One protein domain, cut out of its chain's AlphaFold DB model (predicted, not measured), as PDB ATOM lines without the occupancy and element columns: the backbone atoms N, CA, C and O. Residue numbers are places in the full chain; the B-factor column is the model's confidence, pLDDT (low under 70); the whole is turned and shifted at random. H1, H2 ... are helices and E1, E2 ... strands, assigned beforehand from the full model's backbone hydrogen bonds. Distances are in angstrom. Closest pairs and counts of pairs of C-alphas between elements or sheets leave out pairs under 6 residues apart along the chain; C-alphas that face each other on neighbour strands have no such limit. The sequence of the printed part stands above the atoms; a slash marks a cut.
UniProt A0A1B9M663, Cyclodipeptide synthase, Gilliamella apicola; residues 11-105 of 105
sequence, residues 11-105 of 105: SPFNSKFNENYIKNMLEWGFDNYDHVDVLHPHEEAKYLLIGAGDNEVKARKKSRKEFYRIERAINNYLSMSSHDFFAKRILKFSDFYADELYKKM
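Overview. This is residues 11 to 105 of the 105 residues of the protein "Cyclodipeptide synthase" of Gilliamella apicola (UniProt A0A1B9M663). One long helix, H3, makes the longest part; H1 and E1 form a V whose open ends come near H3 at Ala 73 and Phe 67, and the short H2 folds back on the first part of H3 as a helical hairpin. After H3, residues 80 to 92 return toward E1, then comes the small helix H4, and residues 96 to 105 stick out as a tail. The printed part has 95 residues with four named helices and one named strand, in the order H1, E1, H2, H3, H4, and its class is mostly helix. It is flat, spanning 41 by 34 by 18 A, and only just compact, close to loose, with a radius of gyration of the C-alphas of 14.7 A.

Arrangement. H1, residues 19 to 32, touches H3, residues 56 to 79, with residues 19 to 23 alone; the closest C-alphas, of Glu 19 and Ala 73, are 5.6 A apart. They run the same way at a steep tilt of 53 degrees. E1, residues 33 to 40, pairs with no named strand, but its residues 39 to 40 form a short parallel pairing with residues 91 to 92. H2, residues 46 to 51, touches H3 at a steep tilt of 42 degrees, opposite ways, with the C-alphas of Lys 46 and Ala 59 closest at 4.8 A. H4, residues 93 to 96, is apart from H1, H2 and H3; its closest C-alpha to E1, that of Phe 93, is 6.9 A from that of His 40. In H1, H2 and H3 every O i to N i+4 pair is within hydrogen-bond range, while H4 is too short for such a pair.

Along the chain. H1 begins at C-alpha 19 (61.931, 76.165, 85.602) and is 20.0 A long; E1 measures 19.5 A. H2 is 8.6 A long. H3, 34.0 A long, ends at C-alpha 79 (68.580, 66.616, 77.835). H4 is 5.7 A long and ends at C-alpha 96 (42.676, 62.456, 74.529).

Size, cuts and confidence. The two C-alphas farthest apart, of Gly 53 and Ser 82, are 42.7 A apart. The printed part has no cut; its link from H3 to H4 is long, and the other links between named elements are tight. Mean pLDDT of the printed part is 97.1, and no printed residue is under 70.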
ATOM      1  N   SER A  11      49.265  73.558  85.091       96.56
ATOM      2  CA  SER A  11      48.349  74.670  84.857       96.56
ATOM      3  C   SER A  11      49.075  75.785  84.095       96.56
ATOM      4  O   SER A  11      50.088  76.287  84.590       96.56
ATOM      5  N   PRO A  12      48.551  76.229  82.944       96.19
ATOM      6  CA  PRO A  12      49.112  77.343  82.190       96.19
ATOM      7  C   PRO A  12      48.946  78.653  82.971       96.19
ATOM      8  O   PRO A  12      48.031  78.787  83.787       96.19
ATOM      9  N   PHE A  13      49.818  79.630  82.699       96.06
ATOM     10  CA  PHE A  13      49.768  80.985  83.279       96.06
ATOM     11  C   PHE A  13      49.866  81.033  84.812       96.06
ATOM     12  O   PHE A  13      49.490  82.026  85.434       96.06
ATOM     13  N   ASN A  14      50.399  79.978  85.426       94.88
ATOM     14  CA  ASN A  14      50.617  79.893  86.862       94.88
ATOM     15  C   ASN A  14      52.117  80.016  87.168       94.88
ATOM     16  O   ASN A  14      52.922  79.175  86.764       94.88
ATOM     17  N   SER A  15      52.486  81.061  87.915       93.88
ATOM     18  CA  SER A  15      53.879  81.398  88.249       93.88
ATOM     19  C   SER A  15      54.605  80.326  89.068       93.88
ATOM     20  O   SER A  15      55.838  80.304  89.090       93.88
ATOM     21  N   LYS A  16      53.865  79.403  89.698       95.31
ATOM     22  CA  LYS A  16      54.432  78.236  90.378       95.31
ATOM     23  C   LYS A  16      55.237  77.356  89.419       95.31
ATOM     24  O   LYS A  16      56.296  76.881  89.805       95.31
ATOM     25  N   PHE A  17      54.793  77.188  88.168       96.44
ATOM     26  CA  PHE A  17      55.481  76.381  87.148       96.44
ATOM     27  C   PHE A  17      56.609  77.169  86.457       96.44
ATOM     28  O   PHE A  17      56.635  77.375  85.237       96.44
ATOM     29  N   ASN A  18      57.546  77.641  87.278       95.69
ATOM     30  CA  ASN A  18      58.851  78.121  86.836       95.69
ATOM     31  C   ASN A  18      59.819  76.943  86.614       95.69
ATOM     32  O   ASN A  18      59.532  75.811  86.999       95.69
ATOM     33  N   GLU A  19      60.967  77.207  85.988       96.12
ATOM     34  CA  GLU A  19      61.931  76.165  85.602       96.12
ATOM     35  C   GLU A  19      62.438  75.347  86.796       96.12
ATOM     36  O   GLU A  19      62.502  74.124  86.715       96.12
ATOM     37  N   ASN A  20      62.722  76.002  87.926       97.00
ATOM     38  CA  ASN A  20      63.209  75.327  89.127       97.00
ATOM     39  C   ASN A  20      62.145  74.395  89.726       97.00
ATOM     40  O   ASN A  20      62.442  73.269  90.110       97.00
ATOM     41  N   TYR A  21      60.887  74.841  89.764       98.00
ATOM     42  CA  TYR A  21      59.787  73.998  90.223       98.00
ATOM     43  C   TYR A  21      59.563  72.799  89.298       98.00
ATOM     44  O   TYR A  21      59.392  71.685  89.783       98.00
ATOM     45  N   ILE A  22      59.584  73.013  87.977       98.00
ATOM     46  CA  ILE A  22      59.443  71.936  86.986       98.00
ATOM     47  C   ILE A  22      60.560  70.910  87.163       98.00
ATOM     48  O   ILE A  22      60.272  69.720  87.226       98.00
ATOM     49  N   LYS A  23      61.809  71.363  87.308       97.62
ATOM     50  CA  LYS A  23      62.955  70.492  87.578       97.62
ATOM     51  C   LYS A  23      62.729  69.646  88.834       97.62
ATOM     52  O   LYS A  23      62.742  68.426  88.740       97.62
ATOM     53  N   ASN A  24      62.447  70.279  89.973       98.19
ATOM     54  CA  ASN A  24      62.265  69.570  91.244       98.19
ATOM     55  C   ASN A  24      61.085  68.583  91.195       98.19
ATOM     56  O   ASN A  24      61.144  67.503  91.777       98.19
ATOM     57  N   MET A  25      60.006  68.949  90.496       98.44
ATOM     58  CA  MET A  25      58.846  68.084  90.277       98.44
ATOM     59  C   MET A  25      59.217  66.841  89.458       98.44
ATOM     60  O   MET A  25      58.804  65.738  89.810       98.44
ATOM     61  N   LEU A  26      59.991  67.014  88.381       98.50
ATOM     62  CA  LEU A  26      60.434  65.914  87.529       98.50
ATOM     63  C   LEU A  26      61.433  65.003  88.245       98.50
ATOM     64  O   LEU A  26      61.247  63.790  88.202       98.50
ATOM     65  N   GLU A  27      62.421  65.565  88.946       98.12
ATOM     66  CA  GLU A  27      63.370  64.797  89.768       98.12
ATOM     67  C   GLU A  27      62.627  63.911  90.767       98.12
ATOM     68  O   GLU A  27      62.787  62.692  90.762       98.12
ATOM     69  N   TRP A  28      61.708  64.500  91.537       98.44
ATOM     70  CA  TRP A  28      60.881  63.734  92.460       98.44
ATOM     71  C   TRP A  28      60.058  62.649  91.746       98.44
ATOM     72  O   TRP A  28      59.960  61.526  92.239       98.44
ATOM     73  N   GLY A  29      59.480  62.952  90.581       98.44
ATOM     74  CA  GLY A  29      58.720  61.981  89.794       98.44
ATOM     75  C   GLY A  29      59.554  60.763  89.400       98.44
ATOM     76  O   GLY A  29      59.161  59.631  89.684       98.44
ATOM     77  N   PHE A  30      60.722  60.986  88.797       98.31
ATOM     78  CA  PHE A  30      61.604  59.913  88.331       98.31
ATOM     79  C   PHE A  30      62.237  59.113  89.482       98.31
ATOM     80  O   PHE A  30      62.465  57.903  89.354       98.31
ATOM     81  N   ASP A  31      62.437  59.731  90.645       97.62
ATOM     82  CA  ASP A  31      62.899  59.037  91.849       97.62
ATOM     83  C   ASP A  31      61.834  58.109  92.445       97.62
ATOM     84  O   ASP A  31      62.170  57.058  92.996       97.62
ATOM     85  N   ASN A  32      60.548  58.444  92.305       98.50
ATOM     86  CA  ASN A  32      59.467  57.771  93.027       98.50
ATOM     87  C   ASN A  32      58.576  56.872  92.161       98.50
ATOM     88  O   ASN A  32      57.864  56.038  92.726       98.50
ATOM     89  N   TYR A  33      58.615  56.992  90.832       98.69
ATOM     90  CA  TYR A  33      57.736  56.251  89.922       98.69
ATOM     91  C   TYR A  33      58.493  55.574  88.778       98.69
ATOM     92  O   TYR A  33      59.511  56.077  88.309       98.69
ATOM     93  N   ASP A  34      57.977  54.431  88.318       98.00
ATOM     94  CA  ASP A  34      58.524  53.709  87.160       98.00
ATOM     95  C   ASP A  34      58.203  54.425  85.839       98.00
ATOM     96  O   ASP A  34      58.976  54.372  84.878       98.00
ATOM     97  N   HIS A  35      57.057  55.106  85.784       98.62
ATOM     98  CA  HIS A  35      56.602  55.876  84.632       98.62
ATOM     99  C   HIS A  35      56.208  57.291  85.049       98.62
ATOM    100  O   HIS A  35      55.496  57.494  86.033       98.62
ATOM    101  N   VAL A  36      56.658  58.267  84.267       98.81
ATOM    102  CA  VAL A  36      56.387  59.686  84.485       98.81
ATOM    103  C   VAL A  36      55.908  60.280  83.173       98.81
ATOM    104  O   VAL A  36      56.559  60.100  82.144       98.81
ATOM    105  N   ASP A  37      54.802  61.012  83.226       98.75
ATOM    106  CA  ASP A  37      54.299  61.816  82.117       98.75
ATOM    107  C   ASP A  37      53.884  63.210  82.600       98.75
ATOM    108  O   ASP A  37      53.581  63.438  83.776       98.75
ATOM    109  N   VAL A  38      53.833  64.156  81.664       98.69
ATOM    110  CA  VAL A  38      53.358  65.522  81.898       98.69
ATOM    111  C   VAL A  38      52.201  65.824  80.955       98.69
ATOM    112  O   VAL A  38      52.282  65.539  79.762       98.69
ATOM    113  N   LEU A  39      51.150  66.451  81.484       98.62
ATOM    114  CA  LEU A  39      49.985  66.928  80.745       98.62
ATOM    115  C   LEU A  39      49.922  68.457  80.777       98.62
ATOM    116  O   LEU A  39      49.929  69.063  81.849       98.62
ATOM    117  N   HIS A  40      49.794  69.082  79.606       98.38
ATOM    118  CA  HIS A  40      49.567  70.520  79.474       98.38
ATOM    119  C   HIS A  40      48.309  70.812  78.629       98.38
ATOM    120  O   HIS A  40      48.173  70.253  77.540       98.38
ATOM    121  N   PRO A  41      47.431  71.760  79.011       97.62
ATOM    122  CA  PRO A  41      46.225  72.123  78.244       97.62
ATOM    123  C   PRO A  41      46.468  72.827  76.894       97.62
ATOM    124  O   PRO A  41      45.574  73.479  76.385       97.62
ATOM    125  N   HIS A  42      47.695  72.814  76.374       98.00
ATOM    126  CA  HIS A  42      48.173  73.453  75.138       98.00
ATOM    127  C   HIS A  42      47.317  74.594  74.542       98.00
ATOM    128  O   HIS A  42      47.559  75.758  74.856       98.00
ATOM    129  N   GLU A  43      46.382  74.284  73.641       97.19
ATOM    130  CA  GLU A  43      45.560  75.253  72.905       97.19
ATOM    131  C   GLU A  43      44.281  75.605  73.664       97.19
ATOM    132  O   GLU A  43      43.736  76.688  73.473       97.19
ATOM    133  N   GLU A  44      43.801  74.716  74.520       97.69
ATOM    134  CA  GLU A  44      42.627  74.879  75.371       97.69
ATOM    135  C   GLU A  44      42.870  75.925  76.465       97.69
ATOM    136  O   GLU A  44      41.939  76.602  76.899       97.69
ATOM    137  N   ALA A  45      44.132  76.153  76.844       97.88
ATOM    138  CA  ALA A  45      44.508  77.219  77.770       97.88
ATOM    139  C   ALA A  45      44.070  78.621  77.294       97.88
ATOM    140  O   ALA A  45      43.874  79.515  78.120       97.88
ATOM    141  N   LYS A  46      43.839  78.826  75.985       98.25
ATOM    142  CA  LYS A  46      43.313  80.090  75.447       98.25
ATOM    143  C   LYS A  46      41.957  80.466  76.046       98.25
ATOM    144  O   LYS A  46      41.695  81.655  76.194       98.25
ATOM    145  N   TYR A  47      41.119  79.496  76.422       98.25
ATOM    146  CA  TYR A  47      39.779  79.774  76.945       98.25
ATOM    147  C   TYR A  47      39.816  80.525  78.280       98.25
ATOM    148  O   TYR A  47      38.958  81.370  78.517       98.25
ATOM    149  N   LEU A  48      40.858  80.318  79.096       97.44
ATOM    150  CA  LEU A  48      41.085  81.110  80.311       97.44
ATOM    151  C   LEU A  48      41.309  82.592  79.985       97.44
ATOM    152  O   LEU A  48      40.797  83.471  80.669       97.44
ATOM    153  N   LEU A  49      42.055  82.874  78.915       98.00
ATOM    154  CA  LEU A  49      42.363  84.237  78.489       98.00
ATOM    155  C   LEU A  49      41.167  84.910  77.814       98.00
ATOM    156  O   LEU A  49      40.930  86.091  78.051       98.00
ATOM    157  N   ILE A  50      40.404  84.161  77.012       98.31
ATOM    158  CA  ILE A  50      39.153  84.647  76.415       98.31
ATOM    159  C   ILE A  50      38.156  85.004  77.521       98.31
ATOM    160  O   ILE A  50      37.597  86.097  77.507       98.31
ATOM    161  N   GLY A  51      38.006  84.138  78.529       97.88
ATOM    162  CA  GLY A  51      37.185  84.422  79.709       97.88
ATOM    163  C   GLY A  51      37.652  85.647  80.504       97.88
ATOM    164  O   GLY A  51      36.839  86.315  81.132       97.88
ATOM    165  N   ALA A  52      38.943  85.985  80.431       96.69
ATOM    166  CA  ALA A  52      39.526  87.184  81.033       96.69
ATOM    167  C   ALA A  52      39.492  88.433  80.120       96.69
ATOM    168  O   ALA A  52      40.035  89.473  80.493       96.69
ATOM    169  N   GLY A  53      38.877  88.350  78.933       97.62
ATOM    170  CA  GLY A  53      38.675  89.484  78.023       97.62
ATOM    171  C   GLY A  53      39.720  89.656  76.912       97.62
ATOM    172  O   GLY A  53      39.666  90.643  76.177       97.62
ATOM    173  N   ASP A  54      40.670  88.730  76.738       97.62
ATOM    174  CA  ASP A  54      41.534  88.738  75.549       97.62
ATOM    175  C   ASP A  54      40.743  88.293  74.300       97.62
ATOM    176  O   ASP A  54      39.948  87.357  74.343       97.62
ATOM    177  N   ASN A  55      41.025  88.900  73.141       98.00
ATOM    178  CA  ASN A  55      40.520  88.365  71.873       98.00
ATOM    179  C   ASN A  55      41.159  87.005  71.544       98.00
ATOM    180  O   ASN A  55      42.294  86.721  71.941       98.00
ATOM    181  N   GLU A  56      40.459  86.192  70.752       97.94
ATOM    182  CA  GLU A  56      40.856  84.812  70.459       97.94
ATOM    183  C   GLU A  56      42.253  84.693  69.829       97.94
ATOM    184  O   GLU A  56      43.052  83.849  70.240       97.94
ATOM    185  N   VAL A  57      42.594  85.563  68.872       98.06
ATOM    186  CA  VAL A  57      43.899  85.530  68.188       98.06
ATOM    187  C   VAL A  57      45.038  85.752  69.186       98.06
ATOM    188  O   VAL A  57      46.029  85.012  69.203       98.06
ATOM    189  N   LYS A  58      44.889  86.750  70.063       97.88
ATOM    190  CA  LYS A  58      45.845  87.062  71.130       97.88
ATOM    191  C   LYS A  58      45.910  85.937  72.165       97.88
ATOM    192  O   LYS A  58      47.013  85.533  72.542       97.88
ATOM    193  N   ALA A  59      44.760  85.411  72.581       98.44
ATOM    194  CA  ALA A  59      44.652  84.316  73.537       98.44
ATOM    195  C   ALA A  59      45.372  83.058  73.028       98.44
ATOM    196  O   ALA A  59      46.228  82.506  73.718       98.44
ATOM    197  N   ARG A  60      45.129  82.668  71.772       98.25
ATOM    198  CA  ARG A  60      45.797  81.541  71.110       98.25
ATOM    199  C   ARG A  60      47.313  81.711  71.061       98.25
ATOM    200  O   ARG A  60      48.056  80.790  71.401       98.25
ATOM    201  N   LYS A  61      47.794  82.900  70.677       98.31
ATOM    202  CA  LYS A  61      49.235  83.200  70.630       98.31
ATOM    203  C   LYS A  61      49.886  83.061  72.010       98.31
ATOM    204  O   LYS A  61      50.962  82.474  72.115       98.31
ATOM    205  N   LYS A  62      49.240  83.574  73.062       98.06
ATOM    206  CA  LYS A  62      49.719  83.447  74.449       98.06
ATOM    207  C   LYS A  62      49.715  81.992  74.928       98.06
ATOM    208  O   LYS A  62      50.708  81.566  75.504       98.06
ATOM    209  N   SER A  63      48.661  81.238  74.620       98.19
ATOM    210  CA  SER A  63      48.520  79.802  74.917       98.19
ATOM    211  C   SER A  63      49.701  78.986  74.388       98.19
ATOM    212  O   SER A  63      50.375  78.280  75.136       98.19
ATOM    213  N   ARG A  64      50.022  79.158  73.099       98.19
ATOM    214  CA  ARG A  64      51.163  78.493  72.454       98.19
ATOM    215  C   ARG A  64      52.491  78.909  73.062       98.19
ATOM    216  O   ARG A  64      53.332  78.063  73.338       98.19
ATOM    217  N   LYS A  65      52.689  80.217  73.269       98.12
ATOM    218  CA  LYS A  65      53.924  80.740  73.864       98.12
ATOM    219  C   LYS A  65      54.169  80.133  75.247       98.12
ATOM    220  O   LYS A  65      55.304  79.779  75.546       98.12
ATOM    221  N   GLU A  66      53.122  80.008  76.056       97.56
ATOM    222  CA  GLU A  66      53.215  79.397  77.379       97.56
ATOM    223  C   GLU A  66      53.561  77.907  77.299       97.56
ATOM    224  O   GLU A  66      54.497  77.472  77.964       97.56
ATOM    225  N   PHE A  67      52.905  77.146  76.418       98.25
ATOM    226  CA  PHE A  67      53.267  75.743  76.193       98.25
ATOM    227  C   PHE A  67      54.740  75.586  75.798       98.25
ATOM    228  O   PHE A  67      55.454  74.809  76.418       98.25
ATOM    229  N   TYR A  68      55.228  76.361  74.825       98.12
ATOM    230  CA  TYR A  68      56.621  76.267  74.376       98.12
ATOM    231  C   TYR A  68      57.637  76.715  75.435       98.12
ATOM    232  O   TYR A  68      58.792  76.290  75.398       98.12
ATOM    233  N   ARG A  69      57.238  77.574  76.380       97.38
ATOM    234  CA  ARG A  69      58.066  77.913  77.545       97.38
ATOM    235  C   ARG A  69      58.225  76.697  78.458       97.38
ATOM    236  O   ARG A  69      59.347  76.370  78.832       97.38
ATOM    237  N   ILE A  70      57.117  76.032  78.782       97.75
ATOM    238  CA  ILE A  70      57.102  74.813  79.601       97.75
ATOM    239  C   ILE A  70      57.861  73.679  78.906       97.75
ATOM    240  O   ILE A  70      58.729  73.061  79.514       97.75
ATOM    241  N   GLU A  71      57.590  73.448  77.621       98.06
ATOM    242  CA  GLU A  71      58.244  72.413  76.818       98.06
ATOM    243  C   GLU A  71      59.758  72.609  76.771       98.06
ATOM    244  O   GLU A  71      60.506  71.657  76.963       98.06
ATOM    245  N   ARG A  72      60.228  73.848  76.609       97.94
ATOM    246  CA  ARG A  72      61.661  74.157  76.654       97.94
ATOM    247  C   ARG A  72      62.279  73.846  78.014       97.94
ATOM    248  O   ARG A  72      63.340  73.238  78.055       97.94
ATOM    249  N   ALA A  73      61.628  74.240  79.109       97.19
ATOM    250  CA  ALA A  73      62.122  73.962  80.459       97.19
ATOM    251  C   ALA A  73      62.242  72.451  80.719       97.19
ATOM    252  O   ALA A  73      63.249  71.984  81.246       97.19
ATOM    253  N   ILE A  74      61.237  71.686  80.288       98.19
ATOM    254  CA  ILE A  74      61.214  70.225  80.394       98.19
ATOM    255  C   ILE A  74      62.296  69.591  79.517       98.19
ATOM    256  O   ILE A  74      63.064  68.770  80.004       98.19
ATOM    257  N   ASN A  75      62.403  69.990  78.250       97.31
ATOM    258  CA  ASN A  75      63.401  69.435  77.335       97.31
ATOM    259  C   ASN A  75      64.829  69.740  77.797       97.31
ATOM    260  O   ASN A  75      65.694  68.878  77.681       97.31
ATOM    261  N   ASN A  76      65.073  70.922  78.372       96.75
ATOM    262  CA  ASN A  76      66.362  71.250  78.978       96.75
ATOM    263  C   ASN A  76      66.697  70.269  80.111       96.75
ATOM    264  O   ASN A  76      67.782  69.694  80.108       96.75
ATOM    265  N   TYR A  77      65.755  70.024  81.031       97.19
ATOM    266  CA  TYR A  77      65.926  69.024  82.089       97.19
ATOM    267  C   TYR A  77      66.207  67.627  81.518       97.19
ATOM    268  O   TYR A  77      67.210  67.012  81.878       97.19
ATOM    269  N   LEU A  78      65.367  67.152  80.590       97.12
ATOM    270  CA  LEU A  78      65.497  65.812  80.018       97.12
ATOM    271  C   LEU A  78      66.835  65.634  79.296       97.12
ATOM    272  O   LEU A  78      67.483  64.612  79.486       97.12
ATOM    273  N   SER A  79      67.298  66.651  78.557       96.62
ATOM    274  CA  SER A  79      68.580  66.616  77.835       96.62
ATOM    275  C   SER A  79      69.808  66.468  78.741       96.62
ATOM    276  O   SER A  79      70.860  66.027  78.285       96.62
ATOM    277  N   MET A  80      69.678  66.837  80.018       95.56
ATOM    278  CA  MET A  80      70.726  66.720  81.034       95.56
ATOM    279  C   MET A  80      70.559  65.478  81.922       95.56
ATOM    280  O   MET A  80      71.366  65.261  82.825       95.56
ATOM    281  N   SER A  81      69.514  64.681  81.697       93.81
ATOM    282  CA  SER A  81      69.173  63.502  82.493       93.81
ATOM    283  C   SER A  81      69.263  62.225  81.651       93.81
ATOM    284  O   SER A  81      69.294  62.275  80.426       93.81
ATOM    285  N   SER A  82      69.262  61.059  82.299       94.19
ATOM    286  CA  SER A  82      69.060  59.764  81.628       94.19
ATOM    287  C   SER A  82      67.581  59.353  81.567       94.19
ATOM    288  O   SER A  82      67.264  58.217  81.209       94.19
ATOM    289  N   HIS A  83      66.677  60.256  81.951       96.44
ATOM    290  CA  HIS A  83      65.246  60.010  82.014       96.44
ATOM    291  C   HIS A  83      64.543  60.410  80.723       96.44
ATOM    292  O   HIS A  83      65.001  61.259  79.962       96.44
ATOM    293  N   ASP A  84      63.383  59.805  80.509       97.62
ATOM    294  CA  ASP A  84      62.476  60.154  79.431       97.62
ATOM    295  C   ASP A  84      61.044  59.842  79.873       97.62
ATOM    296  O   ASP A  84      60.822  58.991  80.741       97.62
ATOM    297  N   PHE A  85      60.071  60.525  79.284       98.31
ATOM    298  CA  PHE A  85      58.668  60.268  79.574       98.31
ATOM    299  C   PHE A  85      58.228  58.914  79.037       98.31
ATOM    300  O   PHE A  85      58.753  58.402  78.040       98.31
ATOM    301  N   PHE A  86      57.210  58.347  79.675       98.19
ATOM    302  CA  PHE A  86      56.616  57.103  79.210       98.19
ATOM    303  C   PHE A  86      55.944  57.299  77.842       98.19
ATOM    304  O   PHE A  86      56.177  56.523  76.916       98.19
ATOM    305  N   ALA A  87      55.222  58.407  77.664       97.25
ATOM    306  CA  ALA A  87      54.581  58.796  76.413       97.25
ATOM    307  C   ALA A  87      55.538  59.386  75.358       97.25
ATOM    308  O   ALA A  87      55.093  59.710  74.254       97.25
ATOM    309  N   LYS A  88      56.834  59.563  75.674       97.19
ATOM    310  CA  LYS A  88      57.864  60.152  74.784       97.19
ATOM    311  C   LYS A  88      57.594  61.589  74.323       97.19
ATOM    312  O   LYS A  88      58.253  62.094  73.417       97.19
ATOM    313  N   ARG A  89      56.607  62.255  74.925       97.00
ATOM    314  CA  ARG A  89      56.234  63.649  74.666       97.00
ATOM    315  C   ARG A  89      55.456  64.221  75.844       97.00
ATOM    316  O   ARG A  89      54.929  63.475  76.665       97.00
ATOM    317  N   ILE A  90      55.317  65.543  75.871       98.25
ATOM    318  CA  ILE A  90      54.330  66.203  76.732       98.25
ATOM    319  C   ILE A  90      52.945  65.955  76.135       98.25
ATOM    320  O   ILE A  90      52.691  66.304  74.979       98.25
ATOM    321  N   LEU A  91      52.062  65.367  76.935       98.38
ATOM    322  CA  LEU A  91      50.682  65.104  76.564       98.38
ATOM    323  C   LEU A  91      49.882  66.408  76.541       98.38
ATOM    324  O   LEU A  91      50.104  67.324  77.340       98.38
ATOM    325  N   LYS A  92      48.926  66.484  75.622       98.06
ATOM    326  CA  LYS A  92      48.014  67.620  75.450       98.06
ATOM    327  C   LYS A  92      46.581  67.164  75.660       98.06
ATOM    328  O   LYS A  92      46.273  66.009  75.403       98.06
ATOM    329  N   PHE A  93      45.677  68.063  76.053       97.06
ATOM    330  CA  PHE A  93      44.247  67.718  76.147       97.06
ATOM    331  C   PHE A  93      43.718  67.155  74.822       97.06
ATOM    332  O   PHE A  93      43.024  66.142  74.815       97.06
ATOM    333  N   SER A  94      44.150  67.743  73.706       97.00
ATOM    334  CA  SER A  94      43.823  67.267  72.362       97.00
ATOM    335  C   SER A  94      44.232  65.821  72.073       97.00
ATOM    336  O   SER A  94      43.616  65.191  71.219       97.00
ATOM    337  N   ASP A  95      45.239  65.280  72.770       96.50
ATOM    338  CA  ASP A  95      45.685  63.895  72.579       96.50
ATOM    339  C   ASP A  95      44.635  62.882  73.067       96.50
ATOM    340  O   ASP A  95      44.634  61.740  72.617       96.50
ATOM    341  N   PHE A  96      43.715  63.306  73.940       96.38
ATOM    342  CA  PHE A  96      42.676  62.456  74.529       96.38
ATOM    343  C   PHE A  96      41.309  62.598  73.853       96.38
ATOM    344  O   PHE A  96      40.401  61.822  74.128       96.38
ATOM    345  N   TYR A  97      41.125  63.555  72.938       95.06
ATOM    346  CA  TYR A  97      39.813  63.806  72.323       95.06
ATOM    347  C   TYR A  97      39.288  62.640  71.490       95.06
ATOM    348  O   TYR A  97      38.077  62.475  71.353       95.06
ATOM    349  N   ALA A  98      40.189  61.835  70.928       93.25
ATOM    350  CA  ALA A  98      39.839  60.639  70.174       93.25
ATOM    351  C   ALA A  98      39.882  59.357  71.023       93.25
ATOM    352  O   ALA A  98      39.515  58.302  70.513       93.25
ATOM    353  N   ASP A  99      40.307  59.431  72.286       95.50
ATOM    354  CA  ASP A  99      40.475  58.260  73.140       95.50
ATOM    355  C   ASP A  99      39.117  57.757  73.660       95.50
ATOM    356  O   ASP A  99      38.376  58.467  74.341       95.50
ATOM    357  N   GLU A 100      38.768  56.520  73.306       95.62
ATOM    358  CA  GLU A 100      37.466  55.925  73.632       95.62
ATOM    359  C   GLU A 100      37.289  55.608  75.119       95.62
ATOM    360  O   GLU A 100      36.154  55.516  75.584       95.62
ATOM    361  N   LEU A 101      38.375  55.418  75.874       95.31
ATOM    362  CA  LEU A 101      38.285  55.242  77.322       95.31
ATOM    363  C   LEU A 101      38.044  56.591  77.990       95.31
ATOM    364  O   LEU A 101      37.154  56.697  78.829       95.31
ATOM    365  N   TYR A 102      38.766  57.626  77.561       94.75
ATOM    366  CA  TYR A 102      38.604  58.986  78.057       94.75
ATOM    367  C   TYR A 102      37.185  59.520  77.829       94.75
ATOM    368  O   TYR A 102      36.603  60.110  78.731       94.75
ATOM    369  N   LYS A 103      36.580  59.253  76.664       94.19
ATOM    370  CA  LYS A 103      35.192  59.655  76.357       94.19
ATOM    371  C   LYS A 103      34.122  58.971  77.216       94.19
ATOM    372  O   LYS A 103      32.981  59.425  77.217       94.19
ATOM    373  N   LYS A 104      34.447  57.846  77.859       94.19
ATOM    374  CA  LYS A 104      33.513  57.068  78.693       94.19
ATOM    375  C   LYS A 104      33.591  57.426  80.179       94.19
ATOM    376  O   LYS A 104      32.818  56.860  80.950       94.19
ATOM    377  N   MET A 105      34.534  58.286  80.569       85.81
ATOM    378  CA  MET A 105      34.644  58.832  81.927       85.81
ATOM    379  C   MET A 105      33.641  59.963  82.138       85.81
ATOM    380  O   MET A 105      33.094  60.026  83.259       85.81
TER     381      MET A 105